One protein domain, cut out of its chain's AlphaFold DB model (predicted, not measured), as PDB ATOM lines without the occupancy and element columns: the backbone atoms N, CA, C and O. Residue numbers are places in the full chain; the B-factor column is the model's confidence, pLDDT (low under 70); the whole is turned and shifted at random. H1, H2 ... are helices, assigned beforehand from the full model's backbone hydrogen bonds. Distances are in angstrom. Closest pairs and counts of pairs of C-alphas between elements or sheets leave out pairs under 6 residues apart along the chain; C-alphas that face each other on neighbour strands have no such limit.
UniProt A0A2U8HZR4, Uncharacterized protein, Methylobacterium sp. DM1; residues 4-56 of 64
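AT A GLANCE: This is residues 4 to 56 of the 64 residues of an uncharacterized protein of Methylobacterium sp. DM1 (UniProt A0A2U8HZR4). One long helix, H1, makes the length of the model; the short helix H2 turns off its last end at a corner, and the short helix H3 packs on H1 at a slant, apart from H2. The first residues of H1, 4 to 10, stick out as a free arm. The printed part has 53 residues with three named helices, in the order H1, H2, H3, and no named strand; the class is all helix. It is only just compact, close to loose, with a radius of gyration of the C-alphas of 11.5 A, and elongated, spanning 36 by 18 by 15 A.

HOW THE PARTS SIT: H1, residues 4 to 26, and H2, residues 29 to 37, touch only at the corner by their tight link, with residues 24 to 26 alone on the side of H1. Their closest C-alphas, those of Ala 25 and Leu 31, are 5.1 A apart. They run opposite ways at a steep tilt of 50 degrees. H3, residues 47 to 54, touches H1 with 17 pairs of C-alphas within 8 A, the closest being those of Ala 18 and Thr 51, 4.9 A apart. H1 and H3 run opposite ways at a steep tilt of 48 degrees. H2 and H3 are apart. In H1, H2 and H3 every O i to N i+4 pair is within hydrogen-bond range.

IN THESE COORDINATES: H1 begins at C-alpha 4, at (41.669, 26.494, -21.971), and measures 33.5 A from first to last C-alpha. H2 measures 12.3 A, from C-alpha 29 at (28.841, 2.543, -46.602) to C-alpha 37. H3 measures 10.5 A and ends at C-alpha 54, at (38.125, 11.856, -37.672).

THE WHOLE: The two C-alphas farthest apart are those of Asp 4 and Asp 29, at 36.7 A. The link from H2 to H3, 9 residues, is short but not tight. The printed part has no cut. Its mean pLDDT is 91.5, and no printed residue is under 70.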
ATOM      1  N   ASP A   4      41.201  27.855 -22.266       74.81
ATOM      2  CA  ASP A   4      41.669  26.494 -21.971       74.81
ATOM      3  C   ASP A   4      40.517  25.511 -21.674       74.81
ATOM      4  O   ASP A   4      40.471  24.413 -22.227       74.81
ATOM      5  N   ASP A   5      39.522  25.930 -20.882       85.69
ATOM      6  CA  ASP A   5      38.361  25.096 -20.525       85.69
ATOM      7  C   ASP A   5      37.477  24.809 -21.751       85.69
ATOM      8  O   ASP A   5      36.949  23.709 -21.922       85.69
ATOM      9  N   LEU A   6      37.354  25.787 -22.654       84.62
ATOM     10  CA  LEU A   6      36.616  25.624 -23.905       84.62
ATOM     11  C   LEU A   6      37.333  24.647 -24.847       84.62
ATOM     12  O   LEU A   6      36.687  23.770 -25.425       84.62
ATOM     13  N   SER A   7      38.655  24.780 -24.978       87.00
ATOM     14  CA  SER A   7      39.488  23.919 -25.822       87.00
ATOM     15  C   SER A   7      39.439  22.458 -25.366       87.00
ATOM     16  O   SER A   7      39.198  21.555 -26.173       87.00
ATOM     17  N   GLU A   8      39.557  22.206 -24.058       88.31
ATOM     18  CA  GLU A   8      39.435  20.853 -23.511       88.31
ATOM     19  C   GLU A   8      38.056  20.241 -23.762       88.31
ATOM     20  O   GLU A   8      37.942  19.066 -24.131       88.31
ATOM     21  N   ARG A   9      36.991  21.027 -23.570       90.75
ATOM     22  CA  ARG A   9      35.621  20.566 -23.818       90.75
ATOM     23  C   ARG A   9      35.408  20.242 -25.290       90.75
ATOM     24  O   ARG A   9      34.861  19.183 -25.586       90.75
ATOM     25  N   LEU A  10      35.886  21.092 -26.196       90.06
ATOM     26  CA  LEU A  10      35.828  20.845 -27.637       90.06
ATOM     27  C   LEU A  10      36.595  19.580 -28.028       90.06
ATOM     28  O   LEU A  10      36.068  18.766 -28.780       90.06
ATOM     29  N   SER A  11      37.791  19.370 -27.479       89.25
ATOM     30  CA  SER A  11      38.591  18.166 -27.728       89.25
ATOM     31  C   SER A  11      37.873  16.886 -27.271       89.25
ATOM     32  O   SER A  11      37.798  15.898 -28.011       89.25
ATOM     33  N   LYS A  12      37.252  16.919 -26.082       91.25
ATOM     34  CA  LYS A  12      36.439  15.808 -25.557       91.25
ATOM     35  C   LYS A  12      35.212  15.540 -26.428       91.25
ATOM     36  O   LYS A  12      34.940  14.390 -26.763       91.25
ATOM     37  N   THR A  13      34.492  16.588 -26.830       93.50
ATOM     38  CA  THR A  13      33.328  16.454 -27.714       93.50
ATOM     39  C   THR A  13      33.723  15.914 -29.085       93.50
ATOM     40  O   THR A  13      33.054  15.017 -29.591       93.50
ATOM     41  N   ASN A  14      34.827  16.393 -29.662       92.62
ATOM     42  CA  ASN A  14      35.333  15.903 -30.942       92.62
ATOM     43  C   ASN A  14      35.692  14.413 -30.873       92.62
ATOM     44  O   ASN A  14      35.343  13.651 -31.766       92.62
ATOM     45  N   THR A  15      36.317  13.980 -29.775       93.00
ATOM     46  CA  THR A  15      36.635  12.563 -29.543       93.00
ATOM     47  C   THR A  15      35.377  11.697 -29.505       93.00
ATOM     48  O   THR A  15      35.295  10.714 -30.237       93.00
ATOM     49  N   ALA A  16      34.367  12.093 -28.726       94.06
ATOM     50  CA  ALA A  16      33.112  11.348 -28.639       94.06
ATOM     51  C   ALA A  16      32.369  11.286 -29.988       94.06
ATOM     52  O   ALA A  16      31.805  10.253 -30.347       94.06
ATOM     53  N   LEU A  17      32.389  12.383 -30.757       94.25
ATOM     54  CA  LEU A  17      31.796  12.428 -32.094       94.25
ATOM     55  C   LEU A  17      32.548  11.542 -33.088       94.25
ATOM     56  O   LEU A  17      31.902  10.852 -33.872       94.25
ATOM     57  N   ALA A  18      33.882  11.533 -33.045       93.69
ATOM     58  CA  ALA A  18      34.706  10.685 -33.898       93.69
ATOM     59  C   ALA A  18      34.442   9.194 -33.637       93.69
ATOM     60  O   ALA A  18      34.255   8.435 -34.584       93.69
ATOM     61  N   GLU A  19      34.350   8.791 -32.367       94.69
ATOM     62  CA  GLU A  19      34.039   7.410 -31.973       94.69
ATOM     63  C   GLU A  19      32.646   6.978 -32.439       94.69
ATOM     64  O   GLU A  19      32.469   5.891 -32.998       94.69
ATOM     65  N   TRP A  20      31.643   7.836 -32.232       95.00
ATOM     66  CA  TRP A  20      30.287   7.581 -32.709       95.00
ATOM     67  C   TRP A  20      30.250   7.459 -34.236       95.00
ATOM     68  O   TRP A  20      29.734   6.474 -34.765       95.00
ATOM     69  N   ALA A  21      30.855   8.417 -34.941       94.31
ATOM     70  CA  ALA A  21      30.888   8.455 -36.395       94.31
ATOM     71  C   ALA A  21      31.591   7.228 -36.989       94.31
ATOM     72  O   ALA A  21      31.109   6.671 -37.972       94.31
ATOM     73  N   ALA A  22      32.688   6.778 -36.377       93.94
ATOM     74  CA  ALA A  22      33.410   5.590 -36.806       93.94
ATOM     75  C   ALA A  22      32.572   4.314 -36.674       93.94
ATOM     76  O   ALA A  22      32.520   3.513 -37.607       93.94
ATOM     77  N   ARG A  23      31.861   4.142 -35.550       92.94
ATOM     78  CA  ARG A  23      30.944   3.007 -35.367       92.94
ATOM     79  C   ARG A  23      29.815   3.033 -36.391       92.94
ATOM     80  O   ARG A  23      29.563   2.022 -37.035       92.94
ATOM     81  N   SER A  24      29.196   4.194 -36.601       93.50
ATOM     82  CA  SER A  24      28.137   4.350 -37.603       93.50
ATOM     83  C   SER A  24      28.630   4.133 -39.038       93.50
ATOM     84  O   SER A  24      27.871   3.651 -39.874       93.50
ATOM     85  N   ALA A  25      29.891   4.456 -39.340       92.12
ATOM     86  CA  ALA A  25      30.478   4.233 -40.659       92.12
ATOM     87  C   ALA A  25      30.677   2.743 -40.972       92.12
ATOM     88  O   ALA A  25      30.464   2.333 -42.108       92.12
ATOM     89  N   CYS A  26      31.018   1.918 -39.977       86.31
ATOM     90  CA  CYS A  26      31.105   0.464 -40.162       86.31
ATOM     91  C   CYS A  26      29.749  -0.200 -40.441       86.31
ATOM     92  O   CYS A  26      29.708  -1.290 -41.002       86.31
ATOM     93  N   GLU A  27      28.650   0.453 -40.070       89.44
ATOM     94  CA  GLU A  27      27.284  -0.011 -40.335       89.44
ATOM     95  C   GLU A  27      26.680   0.632 -41.599       89.44
ATOM     96  O   GLU A  27      25.569   0.285 -42.003       89.44
ATOM     97  N   SER A  28      27.379   1.589 -42.227       90.00
ATOM     98  CA  SER A  28      26.844   2.375 -43.338       90.00
ATOM     99  C   SER A  28      27.918   2.825 -44.331       90.00
ATOM    100  O   SER A  28      28.621   3.817 -44.124       90.00
ATOM    101  N   ASP A  29      27.946   2.175 -45.495       89.50
ATOM    102  CA  ASP A  29      28.841   2.543 -46.602       89.50
ATOM    103  C   ASP A  29      28.620   3.982 -47.104       89.50
ATOM    104  O   ASP A  29      29.559   4.657 -47.530       89.50
ATOM    105  N   ALA A  30      27.395   4.507 -46.986       92.12
ATOM    106  CA  ALA A  30      27.076   5.887 -47.353       92.12
ATOM    107  C   ALA A  30      27.816   6.916 -46.476       92.12
ATOM    108  O   ALA A  30      28.178   7.999 -46.949       92.12
ATOM    109  N   LEU A  31      28.065   6.592 -45.200       92.00
ATOM    110  CA  LEU A  31      28.877   7.427 -44.314       92.00
ATOM    111  C   LEU A  31      30.349   7.395 -44.728       92.00
ATOM    112  O   LEU A  31      30.964   8.456 -44.819       92.00
ATOM    113  N   ILE A  32      30.884   6.216 -45.058       93.31
ATOM    114  CA  ILE A  32      32.246   6.067 -45.592       93.31
ATOM    115  C   ILE A  32      32.432   6.928 -46.846       93.31
ATOM    116  O   ILE A  32      33.377   7.708 -46.921       93.31
ATOM    117  N   GLU A  33      31.510   6.857 -47.808       92.88
ATOM    118  CA  GLU A  33      31.571   7.685 -49.019       92.88
ATOM    119  C   GLU A  33      31.543   9.183 -48.720       92.88
ATOM    120  O   GLU A  33      32.261   9.961 -49.352       92.88
ATOM    121  N   ARG A  34      30.723   9.607 -47.754       92.38
ATOM    122  CA  ARG A  34      30.650  11.012 -47.355       92.38
ATOM    123  C   ARG A  34      31.950  11.484 -46.710       92.38
ATOM    124  O   ARG A  34      32.388  12.592 -47.008       92.38
ATOM    125  N   PHE A  35      32.564  10.670 -45.856       92.44
ATOM    126  CA  PHE A  35      33.858  10.978 -45.248       92.44
ATOM    127  C   PHE A  35      34.960  11.093 -46.303       92.44
ATOM    128  O   PHE A  35      35.657  12.106 -46.333       92.44
ATOM    129  N   GLU A  36      35.038  10.143 -47.235       92.25
ATOM    130  CA  GLU A  36      35.975  10.198 -48.366       92.25
ATOM    131  C   GLU A  36      35.766  11.458 -49.215       92.25
ATOM    132  O   GLU A  36      36.728  12.148 -49.551       92.25
ATOM    133  N   ARG A  37      34.508  11.837 -49.486       92.19
ATOM    134  CA  ARG A  37      34.175  13.075 -50.214       92.19
ATOM    135  C   ARG A  37      34.662  14.332 -49.486       92.19
ATOM    136  O   ARG A  37      35.145  15.272 -50.115       92.19
ATOM    137  N   MET A  38      34.573  14.338 -48.158       91.25
ATOM    138  CA  MET A  38      35.101  15.414 -47.312       91.25
ATOM    139  C   MET A  38      36.637  15.404 -47.205       91.25
ATOM    140  O   MET A  38      37.196  16.341 -46.643       91.25
ATOM    141  N   GLY A  39      37.320  14.395 -47.759       92.12
ATOM    142  CA  GLY A  39      38.779  14.283 -47.757       92.12
ATOM    143  C   GLY A  39      39.351  13.425 -46.623       92.12
ATOM    144  O   GLY A  39      40.555  13.483 -46.358       92.12
ATOM    145  N   TYR A  40      38.509  12.639 -45.949       92.56
ATOM    146  CA  TYR A  40      38.924  11.683 -44.925       92.56
ATOM    147  C   TYR A  40      39.145  10.299 -45.521       92.56
ATOM    148  O   TYR A  40      38.224   9.692 -46.054       92.56
ATOM    149  N   GLU A  41      40.353   9.770 -45.361       92.31
ATOM    150  CA  GLU A  41      40.692   8.417 -45.792       92.31
ATOM    151  C   GLU A  41      40.289   7.404 -44.714       92.31
ATOM    152  O   GLU A  41      41.035   7.170 -43.758       92.31
ATOM    153  N   VAL A  42      39.088   6.845 -44.852       92.31
ATOM    154  CA  VAL A  42      38.426   5.954 -43.882       92.31
ATOM    155  C   VAL A  42      38.040   4.602 -44.480       92.31
ATOM    156  O   VAL A  42      37.740   3.663 -43.746       92.31
ATOM    157  N   ARG A  43      38.052   4.465 -45.809       91.44
ATOM    158  CA  ARG A  43      37.670   3.224 -46.486       91.44
ATOM    159  C   ARG A  43      38.639   2.083 -46.163       91.44
ATOM    160  O   ARG A  43      39.850   2.230 -46.280       91.44
ATOM    161  N   GLY A  44      38.079   0.929 -45.795       90.19
ATOM    162  CA  GLY A  44      38.844  -0.276 -45.451       90.19
ATOM    163  C   GLY A  44      39.514  -0.233 -44.076       90.19
ATOM    164  O   GLY A  44      40.233  -1.169 -43.735       90.19
ATOM    165  N   LYS A  45      39.283   0.826 -43.293       92.44
ATOM    166  CA  LYS A  45      39.816   0.975 -41.939       92.44
ATOM    167  C   LYS A  45      38.864   0.404 -40.894       92.44
ATOM    168  O   LYS A  45      37.649   0.372 -41.087       92.44
ATOM    169  N   SER A  46      39.427  -0.029 -39.773       92.94
ATOM    170  CA  SER A  46      38.673  -0.414 -38.579       92.94
ATOM    171  C   SER A  46      38.058   0.803 -37.872       92.94
ATOM    172  O   SER A  46      38.481   1.937 -38.087       92.94
ATOM    173  N   VAL A  47      37.082   0.576 -36.985       92.38
ATOM    174  CA  VAL A  47      36.443   1.638 -36.179       92.38
ATOM    175  C   VAL A  47      37.478   2.514 -35.462       92.38
ATOM    176  O   VAL A  47      37.374   3.741 -35.483       92.38
ATOM    177  N   ASP A  48      38.492   1.906 -34.850       93.19
ATOM    178  CA  ASP A  48      39.505   2.642 -34.089       93.19
ATOM    179  C   ASP A  48      40.359   3.526 -35.012       93.19
ATOM    180  O   ASP A  48      40.615   4.693 -34.720       93.19
ATOM    181  N   GLU A  49      40.728   3.014 -36.185       93.62
ATOM    182  CA  GLU A  49      41.478   3.777 -37.184       93.62
ATOM    183  C   GLU A  49      40.654   4.924 -37.785       93.62
ATOM    184  O   GLU A  49      41.181   6.020 -37.991       93.62
ATOM    185  N   ILE A  50      39.362   4.706 -38.048       93.62
ATOM    186  CA  ILE A  50      38.451   5.762 -38.515       93.62
ATOM    187  C   ILE A  50      38.312   6.843 -37.438       93.62
ATOM    188  O   ILE A  50      38.367   8.032 -37.751       93.62
ATOM    189  N   THR A  51      38.195   6.450 -36.170       94.44
ATOM    190  CA  THR A  51      38.117   7.379 -35.034       94.44
ATOM    191  C   THR A  51      39.340   8.296 -34.991       94.44
ATOM    192  O   THR A  51      39.200   9.516 -34.899       94.44
ATOM    193  N   GLU A  52      40.547   7.738 -35.111       94.12
ATOM    194  CA  GLU A  52      41.785   8.526 -35.114       94.12
ATOM    195  C   GLU A  52      41.897   9.470 -36.316       94.12
ATOM    196  O   GLU A  52      42.404  10.588 -36.186       94.12
ATOM    197  N   VAL A  53      41.385   9.053 -37.477       93.00
ATOM    198  CA  VAL A  53      41.301   9.907 -38.667       93.00
ATOM    199  C   VAL A  53      40.347  11.082 -38.432       93.00
ATOM    200  O   VAL A  53      40.713  12.222 -38.714       93.00
ATOM    201  N   LEU A  54      39.158  10.834 -37.880       92.38
ATOM    202  CA  LEU A  54      38.125  11.856 -37.672       92.38
ATOM    203  C   LEU A  54      38.444  12.836 -36.533       92.38
ATOM    204  O   LEU A  54      37.937  13.956 -36.532       92.38
ATOM    205  N   LYS A  55      39.323  12.469 -35.593       92.88
ATOM    206  CA  LYS A  55      39.847  13.395 -34.570       92.88
ATOM    207  C   LYS A  55      40.671  14.539 -35.164       92.88
ATOM    208  O   LYS A  55      40.885  15.550 -34.495       92.88
ATOM    209  N   ARG A  56      41.165  14.377 -36.390       89.81
ATOM    210  CA  ARG A  56      42.041  15.327 -37.080       89.81
ATOM    211  C   ARG A  56      41.288  15.982 -38.244       89.81
ATOM    212  O   ARG A  56      40.276  15.456 -38.689       89.81
TER     213      ARG A  56